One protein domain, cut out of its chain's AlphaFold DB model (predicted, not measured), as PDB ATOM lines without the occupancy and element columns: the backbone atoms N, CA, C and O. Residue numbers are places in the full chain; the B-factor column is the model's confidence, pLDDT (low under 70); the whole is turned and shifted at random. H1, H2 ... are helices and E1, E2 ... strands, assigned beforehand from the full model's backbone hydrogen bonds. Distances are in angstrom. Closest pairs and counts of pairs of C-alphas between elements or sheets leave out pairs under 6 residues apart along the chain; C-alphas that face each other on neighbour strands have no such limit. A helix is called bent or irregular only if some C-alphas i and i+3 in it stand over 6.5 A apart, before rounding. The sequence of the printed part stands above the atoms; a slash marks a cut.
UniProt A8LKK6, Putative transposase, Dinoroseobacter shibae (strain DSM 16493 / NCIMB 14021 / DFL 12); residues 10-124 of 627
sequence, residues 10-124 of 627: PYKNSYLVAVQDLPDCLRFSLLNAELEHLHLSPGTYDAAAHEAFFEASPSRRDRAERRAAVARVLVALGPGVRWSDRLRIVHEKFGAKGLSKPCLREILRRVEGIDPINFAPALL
ATOM      1  N   PRO A  10      28.182  38.152 -32.922       69.25
ATOM      2  CA  PRO A  10      28.460  39.527 -32.515       69.25
ATOM      3  C   PRO A  10      28.542  40.469 -33.730       69.25
ATOM      4  O   PRO A  10      29.273  40.216 -34.684       69.25
ATOM      5  N   TYR A  11      27.835  41.600 -33.665       62.78
ATOM      6  CA  TYR A  11      27.858  42.655 -34.680       62.78
ATOM      7  C   TYR A  11      27.856  44.040 -34.024       62.78
ATOM      8  O   TYR A  11      26.841  44.503 -33.493       62.78
ATOM      9  N   LYS A  12      29.001  44.733 -34.081       78.19
ATOM     10  CA  LYS A  12      29.234  46.014 -33.384       78.19
ATOM     11  C   LYS A  12      28.885  45.898 -31.883       78.19
ATOM     12  O   LYS A  12      29.391  45.000 -31.221       78.19
ATOM     13  N   ASN A  13      28.008  46.764 -31.364       70.62
ATOM     14  CA  ASN A  13      27.520  46.750 -29.974       70.62
ATOM     15  C   ASN A  13      26.246  45.893 -29.792       70.62
ATOM     16  O   ASN A  13      25.513  46.071 -28.821       70.62
ATOM     17  N   SER A  14      25.944  44.999 -30.739       70.00
ATOM     18  CA  SER A  14      24.723  44.183 -30.783       70.00
ATOM     19  C   SER A  14      25.024  42.738 -31.199       70.00
ATOM     20  O   SER A  14      26.164  42.405 -31.518       70.00
ATOM     21  N   TYR A  15      24.006  41.876 -31.193       73.06
ATOM     22  CA  TYR A  15      24.094  40.506 -31.698       73.06
ATOM     23  C   TYR A  15      23.126  40.329 -32.869       73.06
ATOM     24  O   TYR A  15      21.991  40.802 -32.806       73.06
ATOM     25  N   LEU A  16      23.578  39.653 -33.920       68.00
ATOM     26  CA  LEU A  16      22.750  39.153 -35.006       68.00
ATOM     27  C   LEU A  16      22.224  37.776 -34.616       68.00
ATOM     28  O   LEU A  16      22.964  36.929 -34.116       68.00
ATOM     29  N   VAL A  17      20.932  37.582 -34.844       67.38
ATOM     30  CA  VAL A  17      20.230  36.324 -34.614       67.38
ATOM     31  C   VAL A  17      19.400  36.041 -35.846       67.38
ATOM     32  O   VAL A  17      18.742  36.942 -36.372       67.38
ATOM     33  N   ALA A  18      19.439  34.799 -36.311       64.75
ATOM     34  CA  ALA A  18      18.584  34.365 -37.395       64.75
ATOM     35  C   ALA A  18      17.130  34.281 -36.887       64.75
ATOM     36  O   ALA A  18      16.867  33.767 -35.801       64.75
ATOM     37  N   VAL A  19      16.168  34.825 -37.635       66.81
ATOM     38  CA  VAL A  19      14.763  34.963 -37.189       66.81
ATOM     39  C   VAL A  19      14.128  33.606 -36.838       66.81
ATOM     40  O   VAL A  19      13.308  33.510 -35.921       66.81
ATOM     41  N   GLN A  20      14.554  32.537 -37.506       63.19
ATOM     42  CA  GLN A  20      14.153  31.157 -37.253       63.19
ATOM     43  C   GLN A  20      14.590  30.620 -35.879       63.19
ATOM     44  O   GLN A  20      13.945  29.709 -35.363       63.19
ATOM     45  N   ASP A  21      15.624  31.196 -35.266       67.62
ATOM     46  CA  ASP A  21      16.175  30.753 -33.977       67.62
ATOM     47  C   ASP A  21      15.564  31.516 -32.787       67.62
ATOM     48  O   ASP A  21      15.872  31.237 -31.627       67.62
ATOM     49  N   LEU A  22      14.673  32.479 -33.054       71.75
ATOM     50  CA  LEU A  22      13.937  33.201 -32.019       71.75
ATOM     51  C   LEU A  22      12.783  32.356 -31.446       71.75
ATOM     52  O   LEU A  22      12.109  31.655 -32.196       71.75
ATOM     53  N   PRO A  23      12.468  32.479 -30.144       72.62
ATOM     54  CA  PRO A  23      11.235  31.948 -29.564       72.62
ATOM     55  C   PRO A  23       9.977  32.414 -30.313       72.62
ATOM     56  O   PRO A  23       9.912  33.558 -30.772       72.62
ATOM     57  N   ASP A  24       8.947  31.567 -30.370       66.94
ATOM     58  CA  ASP A  24       7.750  31.787 -31.201       66.94
ATOM     59  C   ASP A  24       7.047  33.120 -30.926       66.94
ATOM     60  O   ASP A  24       6.662  33.829 -31.857       66.94
ATOM     61  N   CYS A  25       6.960  33.522 -29.654       69.25
ATOM     62  CA  CYS A  25       6.366  34.798 -29.259       69.25
ATOM     63  C   CYS A  25       7.141  36.018 -29.796       69.25
ATOM     64  O   CYS A  25       6.539  37.030 -30.168       69.25
ATOM     65  N   LEU A  26       8.473  35.925 -29.881       74.12
ATOM     66  CA  LEU A  26       9.330  36.987 -30.410       74.12
ATOM     67  C   LEU A  26       9.292  37.017 -31.936       74.12
ATOM     68  O   LEU A  26       9.209  38.100 -32.515       74.12
ATOM     69  N   ARG A  27       9.273  35.846 -32.584       72.19
ATOM     70  CA  ARG A  27       9.117  35.731 -34.039       72.19
ATOM     71  C   ARG A  27       7.786  36.333 -34.503       72.19
ATOM     72  O   ARG A  27       7.763  37.101 -35.459       72.19
ATOM     73  N   PHE A  28       6.700  36.051 -33.781       73.31
ATOM     74  CA  PHE A  28       5.373  36.619 -34.029       73.31
ATOM     75  C   PHE A  28       5.341  38.146 -33.856       73.31
ATOM     76  O   PHE A  28       4.818  38.860 -34.707       73.31
ATOM     77  N   SER A  29       5.949  38.662 -32.783       75.56
ATOM     78  CA  SER A  29       6.011  40.108 -32.522       75.56
ATOM     79  C   SER A  29       6.816  40.854 -33.591       75.56
ATOM     80  O   SER A  29       6.379  41.898 -34.073       75.56
ATOM     81  N   LEU A  30       7.957  40.293 -34.011       77.69
ATOM     82  CA  LEU A  30       8.771  40.835 -35.102       77.69
ATOM     83  C   LEU A  30       7.992  40.850 -36.424       77.69
ATOM     84  O   LEU A  30       7.999  41.851 -37.135       77.69
ATOM     85  N   LEU A  31       7.287  39.758 -36.731       73.19
ATOM     86  CA  LEU A  31       6.481  39.633 -37.942       73.19
ATOM     87  C   LEU A  31       5.350  40.671 -37.992       73.19
ATOM     88  O   LEU A  31       5.135  41.281 -39.037       73.19
ATOM     89  N   ASN A  32       4.659  40.910 -36.873       75.81
ATOM     90  CA  ASN A  32       3.628  41.946 -36.794       75.81
ATOM     91  C   ASN A  32       4.204  43.352 -36.995       75.81
ATOM     92  O   ASN A  32       3.628  44.132 -37.746       75.81
ATOM     93  N   ALA A  33       5.366  43.652 -36.406       78.00
ATOM     94  CA  ALA A  33       6.042  44.934 -36.608       78.00
ATOM     95  C   ALA A  33       6.478  45.144 -38.074       78.00
ATOM     96  O   ALA A  33       6.337  46.237 -38.623       78.00
ATOM     97  N   GLU A  34       6.966  44.093 -38.748       76.56
ATOM     98  CA  GLU A  34       7.280  44.152 -40.184       76.56
ATOM     99  C   GLU A  34       6.037  44.408 -41.046       76.56
ATOM    100  O   GLU A  34       6.101  45.154 -42.025       76.56
ATOM    101  N   LEU A  35       4.914  43.772 -40.709       77.00
ATOM    102  CA  LEU A  35       3.647  43.930 -41.424       77.00
ATOM    103  C   LEU A  35       3.066  45.335 -41.243       77.00
ATOM    104  O   LEU A  35       2.626  45.935 -42.224       77.00
ATOM    105  N   GLU A  36       3.155  45.888 -40.033       76.19
ATOM    106  CA  GLU A  36       2.754  47.260 -39.721       76.19
ATOM    107  C   GLU A  36       3.562  48.284 -40.532       76.19
ATOM    108  O   GLU A  36       2.978  49.164 -41.168       76.19
ATOM    109  N   HIS A  37       4.888  48.118 -40.612       82.19
ATOM    110  CA  HIS A  37       5.750  48.962 -41.449       82.19
ATOM    111  C   HIS A  37       5.383  48.879 -42.940       82.19
ATOM    112  O   HIS A  37       5.533  49.847 -43.685       82.19
ATOM    113  N   LEU A  38       4.951  47.714 -43.421       82.38
ATOM    114  CA  LEU A  38       4.514  47.527 -44.809       82.38
ATOM    115  C   LEU A  38       3.042  47.908 -45.032       82.38
ATOM    116  O   LEU A  38       2.548  47.741 -46.147       82.38
ATOM    117  N   HIS A  39       2.359  48.409 -43.997       83.88
ATOM    118  CA  HIS A  39       0.936  48.745 -43.993       83.88
ATOM    119  C   HIS A  39       0.033  47.586 -44.453       83.88
ATOM    120  O   HIS A  39      -1.010  47.796 -45.072       83.88
ATOM    121  N   LEU A  40       0.436  46.347 -44.155       87.19
ATOM    122  CA  LEU A  40      -0.360  45.148 -44.395       87.19
ATOM    123  C   LEU A  40      -1.100  44.763 -43.117       87.19
ATOM    124  O   LEU A  40      -0.490  44.664 -42.053       87.19
ATOM    125  N   SER A  41      -2.401  44.486 -43.223       86.31
ATOM    126  CA  SER A  41      -3.125  43.858 -42.115       86.31
ATOM    127  C   SER A  41      -2.605  42.428 -41.927       86.31
ATOM    128  O   SER A  41      -2.587  41.678 -42.907       86.31
ATOM    129  N   PRO A  42      -2.175  42.024 -40.716       81.75
ATOM    130  CA  PRO A  42      -1.645  40.681 -40.494       81.75
ATOM    131  C   PRO A  42      -2.653  39.559 -40.751       81.75
ATOM    132  O   PRO A  42      -2.248  38.477 -41.174       81.75
ATOM    133  N   GLY A  43      -3.943  39.832 -40.540       88.19
ATOM    134  CA  GLY A  43      -5.014  38.846 -40.649       88.19
ATOM    135  C   GLY A  43      -5.031  37.841 -39.490       88.19
ATOM    136  O   GLY A  43      -4.520  38.114 -38.402       88.19
ATOM    137  N   THR A  44      -5.660  36.689 -39.709       91.62
ATOM    138  CA  THR A  44      -5.883  35.647 -38.700       91.62
ATOM    139  C   THR A  44      -4.727  34.655 -38.675       91.62
ATOM    140  O   THR A  44      -4.325  34.120 -39.705       91.62
ATOM    141  N   TYR A  45      -4.198  34.361 -37.489       88.81
ATOM    142  CA  TYR A  45      -3.133  33.374 -37.315       88.81
ATOM    143  C   TYR A  45      -3.664  31.935 -37.420       88.81
ATOM    144  O   TYR A  45      -4.570  31.560 -36.677       88.81
ATOM    145  N   ASP A  46      -3.077  31.123 -38.304       90.44
ATOM    146  CA  ASP A  46      -3.407  29.699 -38.453       90.44
ATOM    147  C   ASP A  46      -2.418  28.827 -37.663       90.44
ATOM    148  O   ASP A  46      -1.303  28.544 -38.110       90.44
ATOM    149  N   ALA A  47      -2.834  28.382 -36.477       87.44
ATOM    150  CA  ALA A  47      -1.984  27.593 -35.591       87.44
ATOM    151  C   ALA A  47      -1.544  26.250 -36.202       87.44
ATOM    152  O   ALA A  47      -0.390  25.859 -36.031       87.44
ATOM    153  N   ALA A  48      -2.418  25.567 -36.951       88.50
ATOM    154  CA  ALA A  48      -2.117  24.247 -37.508       88.50
ATOM    155  C   ALA A  48      -1.082  24.334 -38.641       88.50
ATOM    156  O   ALA A  48      -0.168  23.511 -38.733       88.50
ATOM    157  N   ALA A  49      -1.185  25.364 -39.486       88.12
ATOM    158  CA  ALA A  49      -0.214  25.605 -40.549       88.12
ATOM    159  C   ALA A  49       1.179  25.946 -39.988       88.12
ATOM    160  O   ALA A  49       2.196  25.487 -40.515       88.12
ATOM    161  N   HIS A  50       1.234  26.732 -38.907       88.94
ATOM    162  CA  HIS A  50       2.491  27.085 -38.242       88.94
ATOM    163  C   HIS A  50       3.114  25.908 -37.480       88.94
ATOM    164  O   HIS A  50       4.330  25.744 -37.544       88.94
ATOM    165  N   GLU A  51       2.319  25.040 -36.849       88.06
ATOM    166  CA  GLU A  51       2.813  23.808 -36.213       88.06
ATOM    167  C   GLU A  51       3.525  22.900 -37.231       88.06
ATOM    168  O   GLU A  51       4.697  22.560 -37.052       88.06
ATOM    169  N   ALA A  52       2.885  22.626 -38.374       85.62
ATOM    170  CA  ALA A  52       3.488  21.843 -39.458       85.62
ATOM    171  C   ALA A  52       4.758  22.497 -40.043       85.62
ATOM    172  O   ALA A  52       5.685  21.817 -40.495       85.62
ATOM    173  N   PHE A  53       4.820  23.830 -40.044       89.00
ATOM    174  CA  PHE A  53       6.014  24.569 -40.439       89.00
ATOM    175  C   PHE A  53       7.154  24.417 -39.426       89.00
ATOM    176  O   PHE A  53       8.304  24.250 -39.841       89.00
ATOM    177  N   PHE A  54       6.868  24.414 -38.121       85.88
ATOM    178  CA  PHE A  54       7.893  24.250 -37.091       85.88
ATOM    179  C   PHE A  54       8.509  22.851 -37.061       85.88
ATOM    180  O   PHE A  54       9.703  22.745 -36.774       85.88
ATOM    181  N   GLU A  55       7.758  21.820 -37.453       84.81
ATOM    182  CA  GLU A  55       8.264  20.453 -37.640       84.81
ATOM    183  C   GLU A  55       9.220  20.306 -38.840       84.81
ATOM    184  O   GLU A  55       9.970  19.327 -38.944       84.81
ATOM    185  N   ALA A  56       9.224  21.262 -39.774       85.00
ATOM    186  CA  ALA A  56      10.115  21.221 -40.925       85.00
ATOM    187  C   ALA A  56      11.577  21.507 -40.537       85.00
ATOM    188  O   ALA A  56      11.883  22.216 -39.581       85.00
ATOM    189  N   SER A  57      12.520  20.983 -41.330       82.38
ATOM    190  CA  SER A  57      13.947  21.193 -41.065       82.38
ATOM    191  C   SER A  57      14.343  22.677 -41.171       82.38
ATOM    192  O   SER A  57      13.774  23.386 -42.007       82.38
ATOM    193  N   PRO A  58      15.366  23.147 -40.425       81.44
ATOM    194  CA  PRO A  58      15.771  24.559 -40.420       81.44
ATOM    195  C   PRO A  58      15.979  25.131 -41.826       81.44
ATOM    196  O   PRO A  58      15.357  26.110 -42.206       81.44
ATOM    197  N   SER A  59      16.710  24.412 -42.683       81.38
ATOM    198  CA  SER A  59      16.944  24.828 -44.072       81.38
ATOM    199  C   SER A  59      15.660  25.002 -44.905       81.38
ATOM    200  O   SER A  59      15.630  25.818 -45.829       81.38
ATOM    201  N   ARG A  60      14.604  24.219 -44.632       85.62
ATOM    202  CA  ARG A  60      13.299  24.351 -45.305       85.62
ATOM    203  C   ARG A  60      12.541  25.562 -44.774       85.62
ATOM    204  O   ARG A  60      12.014  26.327 -45.584       85.62
ATOM    205  N   ARG A  61      12.554  25.759 -43.452       88.81
ATOM    206  CA  ARG A  61      11.971  26.932 -42.794       88.81
ATOM    207  C   ARG A  61      12.604  28.222 -43.315       88.81
ATOM    208  O   ARG A  61      11.880  29.067 -43.824       88.81
ATOM    209  N   ASP A  62      13.933  28.296 -43.388       85.38
ATOM    210  CA  ASP A  62      14.669  29.466 -43.893       85.38
ATOM    211  C   ASP A  62      14.284  29.839 -45.333       85.38
ATOM    212  O   ASP A  62      14.102  31.008 -45.684       85.38
ATOM    213  N   ARG A  63      14.150  28.834 -46.211       87.44
ATOM    214  CA  ARG A  63      13.724  29.067 -47.601       87.44
ATOM    215  C   ARG A  63      12.301  29.607 -47.667       87.44
ATOM    216  O   ARG A  63      12.030  30.486 -48.486       87.44
ATOM    217  N   ALA A  64      11.408  29.064 -46.851       91.06
ATOM    218  CA  ALA A  64      10.011  29.459 -46.802       91.06
ATOM    219  C   ALA A  64       9.838  30.858 -46.186       91.06
ATOM    220  O   ALA A  64       9.141  31.687 -46.767       91.06
ATOM    221  N   GLU A  65      10.563  31.183 -45.114       90.06
ATOM    222  CA  GLU A  65      10.606  32.523 -44.511       90.06
ATOM    223  C   GLU A  65      11.158  33.567 -45.482       90.06
ATOM    224  O   GLU A  65      10.554  34.629 -45.664       90.06
ATOM    225  N   ARG A  66      12.243  33.246 -46.201       89.38
ATOM    226  CA  ARG A  66      12.775  34.124 -47.253       89.38
ATOM    227  C   ARG A  66      11.735  34.394 -48.339       89.38
ATOM    228  O   ARG A  66      11.602  35.529 -48.796       89.38
ATOM    229  N   ARG A  67      10.990  33.370 -48.769       91.75
ATOM    230  CA  ARG A  67       9.912  33.533 -49.759       91.75
ATOM    231  C   ARG A  67       8.733  34.323 -49.198       91.75
ATOM    232  O   ARG A  67       8.168  35.124 -49.936       91.75
ATOM    233  N   ALA A  68       8.400  34.163 -47.921       92.56
ATOM    234  CA  ALA A  68       7.351  34.926 -47.254       92.56
ATOM    235  C   ALA A  68       7.697  36.414 -47.140       92.56
ATOM    236  O   ALA A  68       6.845  37.254 -47.415       92.56
ATOM    237  N   ALA A  69       8.948  36.760 -46.829       89.50
ATOM    238  CA  ALA A  69       9.407  38.150 -46.836       89.50
ATOM    239  C   ALA A  69       9.292  38.784 -48.235       89.50
ATOM    240  O   ALA A  69       8.833  39.919 -48.379       89.50
ATOM    241  N   VAL A  70       9.638  38.026 -49.284       91.50
ATOM    242  CA  VAL A  70       9.427  38.441 -50.681       91.50
ATOM    243  C   VAL A  70       7.932  38.600 -50.990       91.50
ATOM    244  O   VAL A  70       7.543  39.591 -51.606       91.50
ATOM    245  N   ALA A  71       7.088  37.667 -50.537       93.25
ATOM    246  CA  ALA A  71       5.640  37.714 -50.721       93.25
ATOM    247  C   ALA A  71       5.021  38.967 -50.084       93.25
ATOM    248  O   ALA A  71       4.284  39.678 -50.762       93.25
ATOM    249  N   ARG A  72       5.389  39.297 -48.836       92.88
ATOM    250  CA  ARG A  72       4.925  40.510 -48.134       92.88
ATOM    251  C   ARG A  72       5.218  41.776 -48.941       92.88
ATOM    252  O   ARG A  72       4.325  42.588 -49.155       92.88
ATOM    253  N   VAL A  73       6.436  41.916 -49.470       89.56
ATOM    254  CA  VAL A  73       6.801  43.068 -50.319       89.56
ATOM    255  C   VAL A  73       5.995  43.090 -51.621       89.56
ATOM    256  O   VAL A  73       5.509  44.143 -52.026       89.56
ATOM    257  N   LEU A  74       5.823  41.945 -52.286       90.06
ATOM    258  CA  LEU A  74       5.073  41.873 -53.543       90.06
ATOM    259  C   LEU A  74       3.582  42.194 -53.379       90.06
ATOM    260  O   LEU A  74       3.010  42.807 -54.284       90.06
ATOM    261  N   VAL A  75       2.981  41.784 -52.258       91.44
ATOM    262  CA  VAL A  75       1.588  42.087 -51.901       91.44
ATOM    263  C   VAL A  75       1.442  43.571 -51.557       91.44
ATOM    264  O   VAL A  75       0.561  44.223 -52.113       91.44
ATOM    265  N   ALA A  76       2.353  44.136 -50.754       88.88
ATOM    266  CA  ALA A  76       2.339  45.557 -50.390       88.88
ATOM    267  C   ALA A  76       2.466  46.503 -51.602       88.88
ATOM    268  O   ALA A  76       1.851  47.563 -51.625       88.88
ATOM    269  N   LEU A  77       3.213  46.115 -52.646       87.12
ATOM    270  CA  LEU A  77       3.319  46.902 -53.885       87.12
ATOM    271  C   LEU A  77       1.994  46.995 -54.674       87.12
ATOM    272  O   LEU A  77       1.871  47.861 -55.539       87.12
ATOM    273  N   GLY A  78       1.017  46.115 -54.413       82.50
ATOM    274  CA  GLY A  78      -0.290  46.101 -55.083       82.50
ATOM    275  C   GLY A  78      -0.215  45.787 -56.588       82.50
ATOM    276  O   GLY A  78       0.876  45.709 -57.146       82.50
ATOM    277  N   PRO A  79      -1.336  45.567 -57.306       80.44
ATOM    278  CA  PRO A  79      -1.349  45.149 -58.720       80.44
ATOM    279  C   PRO A  79      -0.841  46.214 -59.716       80.44
ATOM    280  O   PRO A  79      -0.353  45.850 -60.784       80.44
ATOM    281  N   GLY A  80      -0.888  47.505 -59.360       76.44
ATOM    282  CA  GLY A  80      -0.593  48.636 -60.257       76.44
ATOM    283  C   GLY A  80       0.880  48.837 -60.644       76.44
ATOM    284  O   GLY A  80       1.169  49.568 -61.590       76.44
ATOM    285  N   VAL A  81       1.825  48.180 -59.964       85.25
ATOM    286  CA  VAL A  81       3.265  48.294 -60.263       85.25
ATOM    287  C   VAL A  81       3.670  47.351 -61.400       85.25
ATOM    288  O   VAL A  81       3.386  46.143 -61.364       85.25
ATOM    289  N   ARG A  82       4.394  47.883 -62.396       83.88
ATOM    290  CA  ARG A  82       4.894  47.121 -63.553       83.88
ATOM    291  C   ARG A  82       5.854  46.009 -63.121       83.88
ATOM    292  O   ARG A  82       6.637  46.147 -62.184       83.88
ATOM    293  N   TRP A  83       5.846  44.898 -63.859       86.00
ATOM    294  CA  TRP A  83       6.673  43.723 -63.546       86.00
ATOM    295  C   TRP A  83       8.185  43.993 -63.567       86.00
ATOM    296  O   TRP A  83       8.912  43.344 -62.819       86.00
ATOM    297  N   SER A  84       8.655  44.926 -64.396       82.12
ATOM    298  CA  SER A  84      10.057  45.364 -64.423       82.12
ATOM    299  C   SER A  84      10.472  46.015 -63.104       82.12
ATOM    300  O   SER A  84      11.522  45.686 -62.559       82.12
ATOM    301  N   ASP A  85       9.618  46.880 -62.556       80.31
ATOM    302  CA  ASP A  85       9.890  47.599 -61.312       80.31
ATOM    303  C   ASP A  85       9.796  46.669 -60.098       80.31
ATOM    304  O   ASP A  85      10.649  46.731 -59.215       80.31
ATOM    305  N   ARG A  86       8.845  45.720 -60.093       85.50
ATOM    306  CA  ARG A  86       8.775  44.666 -59.061       85.50
ATOM    307  C   ARG A  86      10.048  43.831 -58.996       85.50
ATOM    308  O   ARG A  86      10.540  43.559 -57.908       85.50
ATOM    309  N   LEU A  87      10.567  43.409 -60.155       87.00
ATOM    310  CA  LEU A  87      11.805  42.630 -60.223       87.00
ATOM    311  C   LEU A  87      12.986  43.439 -59.690       87.00
ATOM    312  O   LEU A  87      13.725  42.917 -58.863       87.00
ATOM    313  N   ARG A  88      13.115  44.712 -60.094       86.06
ATOM    314  CA  ARG A  88      14.171  45.605 -59.600       86.06
ATOM    315  C   ARG A  88      14.131  45.733 -58.077       86.06
ATOM    316  O   ARG A  88      15.135  45.455 -57.435       86.06
ATOM    317  N   ILE A  89      12.967  46.054 -57.508       85.94
ATOM    318  CA  ILE A  89      12.794  46.244 -56.057       85.94
ATOM    319  C   ILE A  89      13.098  44.952 -55.281       85.94
ATOM    320  O   ILE A  89      13.792  44.974 -54.266       85.94
ATOM    321  N   VAL A  90      12.604  43.802 -55.754       88.25
ATOM    322  CA  VAL A  90      12.843  42.512 -55.085       88.25
ATOM    323  C   VAL A  90      14.309  42.088 -55.191       88.25
ATOM    324  O   VAL A  90      14.864  41.582 -54.217       88.25
ATOM    325  N   HIS A  91      14.957  42.290 -56.340       90.31
ATOM    326  CA  HIS A  91      16.369  41.940 -56.524       90.31
ATOM    327  C   HIS A  91      17.304  42.842 -55.728       90.31
ATOM    328  O   HIS A  91      18.281  42.337 -55.183       90.31
ATOM    329  N   GLU A  92      16.990  44.131 -55.611       87.69
ATOM    330  CA  GLU A  92      17.734  45.071 -54.771       87.69
ATOM    331  C   GLU A  92      17.655  44.678 -53.289       87.69
ATOM    332  O   GLU A  92      18.671  44.658 -52.597       87.69
ATOM    333  N   LYS A  93      16.471  44.271 -52.815       84.94
ATOM    334  CA  LYS A  93      16.248  43.942 -51.401       84.94
ATOM    335  C   LYS A  93      16.676  42.523 -50.999       84.94
ATOM    336  O   LYS A  93      17.112  42.320 -49.871       84.94
ATOM    337  N   PHE A  94      16.543  41.531 -51.886       86.38
ATOM    338  CA  PHE A  94      16.727  40.107 -51.548       86.38
ATOM    339  C   PHE A  94      17.739  39.362 -52.436       86.38
ATOM    340  O   PHE A  94      17.945  38.153 -52.256       86.38
ATOM    341  N   GLY A  95      18.368  40.052 -53.391       87.06
ATOM    342  CA  GLY A  95      19.269  39.480 -54.393       87.06
ATOM    343  C   GLY A  95      18.542  38.749 -55.531       87.06
ATOM    344  O   GLY A  95      17.410  38.296 -55.397       87.06
ATOM    345  N   ALA A  96      19.207  38.589 -56.679       81.88
ATOM    346  CA  ALA A  96      18.594  37.990 -57.875       81.88
ATOM    347  C   ALA A  96      18.518  36.444 -57.858       81.88
ATOM    348  O   ALA A  96      17.713  35.838 -58.572       81.88
ATOM    349  N   LYS A  97      19.356  35.774 -57.053       82.62
ATOM    350  CA  LYS A  97      19.499  34.308 -57.058       82.62
ATOM    351  C   LYS A  97      18.209  33.619 -56.590       82.62
ATOM    352  O   LYS A  97      17.823  33.737 -55.433       82.62
ATOM    353  N   GLY A  98      17.582  32.849 -57.484       76.94
ATOM    354  CA  GLY A  98      16.375  32.065 -57.186       76.94
ATOM    355  C   GLY A  98      15.053  32.846 -57.228       76.94
ATOM    356  O   GLY A  98      14.017  32.270 -56.904       76.94
ATOM    357  N   LEU A  99      15.062  34.117 -57.654       87.31
ATOM    358  CA  LEU A  99      13.895  35.013 -57.691       87.31
ATOM    359  C   LEU A  99      13.582  35.489 -59.121       87.31
ATOM    360  O   LEU A  99      13.563  36.680 -59.423       87.31
ATOM    361  N   SER A 100      13.357  34.545 -60.035       89.19
ATOM    362  CA  SER A 100      12.944  34.846 -61.414       89.19
ATOM    363  C   SER A 100      11.475  35.293 -61.489       89.19
ATOM    364  O   SER A 100      10.678  35.000 -60.598       89.19
ATOM    365  N   LYS A 101      11.071  35.958 -62.582       89.38
ATOM    366  CA  LYS A 101       9.669  36.380 -62.794       89.38
ATOM    367  C   LYS A 101       8.646  35.236 -62.618       89.38
ATOM    368  O   LYS A 101       7.642  35.475 -61.951       89.38
ATOM    369  N   PRO A 102       8.869  34.010 -63.141       91.62
ATOM    370  CA  PRO A 102       7.987  32.871 -62.866       91.62
ATOM    371  C   PRO A 102       7.927  32.489 -61.382       91.62
ATOM    372  O   PRO A 102       6.846  32.227 -60.872       91.62
ATOM    373  N   CYS A 103       9.061  32.524 -60.674       89.44
ATOM    374  CA  CYS A 103       9.126  32.239 -59.238       89.44
ATOM    375  C   CYS A 103       8.311  33.254 -58.419       89.44
ATOM    376  O   CYS A 103       7.545  32.870 -57.545       89.44
ATOM    377  N   LEU A 104       8.409  34.550 -58.737       91.81
ATOM    378  CA  LEU A 104       7.630  35.585 -58.043       91.81
ATOM    379  C   LEU A 104       6.123  35.465 -58.309       91.81
ATOM    380  O   LEU A 104       5.322  35.687 -57.405       91.81
ATOM    381  N   ARG A 105       5.735  35.095 -59.536       92.38
ATOM    382  CA  ARG A 105       4.334  34.785 -59.868       92.38
ATOM    383  C   ARG A 105       3.822  33.588 -59.080       92.38
ATOM    384  O   ARG A 105       2.710  33.634 -58.577       92.38
ATOM    385  N   GLU A 106       4.644  32.553 -58.957       91.75
ATOM    386  CA  GLU A 106       4.315  31.364 -58.181       91.75
ATOM    387  C   GLU A 106       4.142  31.674 -56.692       91.75
ATOM    388  O   GLU A 106       3.194  31.203 -56.073       91.75
ATOM    389  N   ILE A 107       5.016  32.513 -56.129       92.94
ATOM    390  CA  ILE A 107       4.886  32.981 -54.747       92.94
ATOM    391  C   ILE A 107       3.553  33.711 -54.557       92.94
ATOM    392  O   ILE A 107       2.814  33.347 -53.652       92.94
ATOM    393  N   LEU A 108       3.222  34.679 -55.425       93.31
ATOM    394  CA  LEU A 108       1.951  35.414 -55.355       93.31
ATOM    395  C   LEU A 108       0.731  34.492 -55.479       93.31
ATOM    396  O   LEU A 108      -0.220  34.660 -54.729       93.31
ATOM    397  N   ARG A 109       0.786  33.497 -56.371       94.12
ATOM    398  CA  ARG A 109      -0.276  32.498 -56.548       94.12
ATOM    399  C   ARG A 109      -0.489  31.655 -55.291       94.12
ATOM    400  O   ARG A 109      -1.621  31.377 -54.925       94.12
ATOM    401  N   ARG A 110       0.592  31.229 -54.630       93.12
ATOM    402  CA  ARG A 110       0.514  30.391 -53.419       93.12
ATOM    403  C   ARG A 110       0.009  31.132 -52.188       93.12
ATOM    404  O   ARG A 110      -0.468  30.476 -51.275       93.12
ATOM    405  N   VAL A 111       0.153  32.456 -52.146       94.19
ATOM    406  CA  VAL A 111      -0.305  33.284 -51.019       94.19
ATOM    407  C   VAL A 111      -1.623  34.008 -51.292       94.19
ATOM    408  O   VAL A 111      -2.088  34.779 -50.457       94.19
ATOM    409  N   GLU A 112      -2.220  33.794 -52.464       93.00
ATOM    410  CA  GLU A 112      -3.498  34.393 -52.829       93.00
ATOM    411  C   GLU A 112      -4.601  33.915 -51.872       93.00
ATOM    412  O   GLU A 112      -4.795  32.717 -51.682       93.00
ATOM    413  N   GLY A 113      -5.299  34.862 -51.239       89.00
ATOM    414  CA  GLY A 113      -6.345  34.568 -50.255       89.00
ATOM    415  C   GLY A 113      -5.840  34.089 -48.888       89.00
ATOM    416  O   GLY A 113      -6.655  33.725 -48.048       89.00
ATOM    417  N   ILE A 114      -4.523  34.092 -48.653       92.75
ATOM    418  CA  ILE A 114      -3.924  33.747 -47.361       92.75
ATOM    419  C   ILE A 114      -3.596  35.034 -46.605       92.75
ATOM    420  O   ILE A 114      -3.128  36.012 -47.188       92.75
ATOM    421  N   ASP A 115      -3.815  35.029 -45.296       93.69
ATOM    422  CA  ASP A 115      -3.440  36.153 -44.446       93.69
ATOM    423  C   ASP A 115      -1.904  36.310 -44.378       93.69
ATOM    424  O   ASP A 115      -1.191  35.307 -44.247       93.69
ATOM    425  N   PRO A 116      -1.349  37.540 -44.442       91.81
ATOM    426  CA  PRO A 116       0.099  37.776 -44.491       91.81
ATOM    427  C   PRO A 116       0.913  37.123 -43.371       91.81
ATOM    428  O   PRO A 116       2.084  36.776 -43.571       91.81
ATOM    429  N   ILE A 117       0.290  36.918 -42.209       89.81
ATOM    430  CA  ILE A 117       0.893  36.241 -41.062       89.81
ATOM    431  C   ILE A 117       1.159  34.741 -41.303       89.81
ATOM    432  O   ILE A 117       2.011  34.148 -40.642       89.81
ATOM    433  N   ASN A 118       0.513  34.134 -42.305       93.44
ATOM    434  CA  ASN A 118       0.613  32.711 -42.656       93.44
ATOM    435  C   ASN A 118       1.385  32.452 -43.968       93.44
ATOM    436  O   ASN A 118       1.390  31.337 -44.488       93.44
ATOM    437  N   PHE A 119       2.096  33.442 -44.522       94.81
ATOM    438  CA  PHE A 119       2.842  33.252 -45.778       94.81
ATOM    439  C   PHE A 119       4.005  32.259 -45.672       94.81
ATOM    440  O   PHE A 119       4.269  31.527 -46.622       94.81
ATOM    441  N   ALA A 120       4.715  32.224 -44.540       92.12
ATOM    442  CA  ALA A 120       5.824  31.287 -44.333       92.12
ATOM    443  C   ALA A 120       5.368  29.818 -44.375       92.12
ATOM    444  O   ALA A 120       5.902  29.080 -45.210       92.12
ATOM    445  N   PRO A 121       4.357  29.384 -43.595       92.94
ATOM    446  CA  PRO A 121       3.858  28.017 -43.711       92.94
ATOM    447  C   PRO A 121       3.269  27.724 -45.098       92.94
ATOM    448  O   PRO A 121       3.561  26.677 -45.675       92.94
ATOM    449  N   ALA A 122       2.551  28.675 -45.710       93.00
ATOM    450  CA  ALA A 122       1.979  28.506 -47.049       93.00
ATOM    451  C   ALA A 122       3.021  28.318 -48.166       93.00
ATOM    452  O   ALA A 122       2.706  27.751 -49.214       93.00
ATOM    453  N   LEU A 123       4.259  28.786 -47.970       93.69
ATOM    454  CA  LEU A 123       5.355  28.728 -48.947       93.69
ATOM    455  C   LEU A 123       6.393  27.636 -48.646       93.69
ATOM    456  O   LEU A 123       7.412  27.555 -49.347       93.69
ATOM    457  N   LEU A 124       6.126  26.776 -47.659       91.31
ATOM    458  CA  LEU A 124       6.951  25.612 -47.352       91.31
ATOM    459  C   LEU A 124       7.032  24.662 -48.561       91.31
ATOM    460  O   LEU A 124       6.061  24.465 -49.300       91.31
TER     461      LEU A 124
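This is residues 10 to 124 of the 627 residues of the protein "Putative transposase" of Dinoroseobacter shibae (strain DSM 16493 / NCIMB 14021 / DFL 12) (UniProt A8LKK6). One long helix, H3, runs through the middle of a compact cluster of crossed helices: the short helix H6 packs on its side with H2 on H6, while H4 and H5 pack on H3 with its residues 67 to 75. H1 lies near H3 and H6, and a tail, residues 10 to 17, sticks out from the body. The printed part has 115 residues, with one named strand and six named helices in the order E1, H1, H2, H3, H4, H5, H6; the class is mostly helix. The whole is compact, with a radius of gyration of the C-alphas of 14.4 A and spans of 38 by 38 by 27 A.

H3 is residues 58 to 76, 26.8 A from C-alpha 58 at (15.771, 24.559, -40.420) to C-alpha 76 at (2.339, 45.557, -50.390). H4, residues 83 to 94, measures 16.1 A, and H5, residues 101 to 110, 14.4 A. H6 is residues 116 to 122, 9.8 A, and is irregular: C-alphas 117 and 120 are 7.7 A apart. H2, residues 47 to 54, measures 10.5 A, and H1, residues 24 to 37, 20.1 A. E1 is residues 14 to 16, 6.9 A, with C-alpha 14 at (24.723, 44.183, -30.783).

H3 and H6 are the hubs, touching three helices each. They touch each other, closest at the C-alphas of Ala 68 and Ala 120, 4.9 A, and run opposite ways at a tilt of 37 degrees, only just steep. H3 and H4 form a helical hairpin, touching with residues 70 to 74 of H3 alone at a steep tilt of 43 degrees; the closest C-alphas are those of Val 70 and Val 90, 6.9 A. H5 touches H3 about perpendicular, at 88 degrees, with Ala 71 and Ile 107 closest, their C-alphas 6.3 A apart. H2 touches H6 at a steep tilt of 52 degrees, the closest C-alphas being those of Phe 53 and Pro 121, 5.2 A. H1 only just touches H6, with 3 pairs of C-alphas within 8 A and residues 31 to 35 alone; Leu 31 and Ile 117 have the closest C-alphas, 7.2 A. H1 and H3 are close but not clearly touching. E1 is apart from H1 to H6 and pairs with no named strand; residues 10 to 11 pair antiparallel with its residues 14 to 15. In H1 to H5 every O i to N i+4 pair is within hydrogen-bond range; in H6 1 of 3 is, beside 2 of 4 O i to N i+3 pairs.

The C-alphas farthest apart are those of Asn 13 and Gly 80, 41.4 A. Without residues 10 to 17, which stand free, the body spans 37 by 27 by 23 A. The printed part has no cut and no long link. The mean pLDDT of the printed part is 84.2; residues 10 to 11, 16 to 21 and 24 to 25 are under 70.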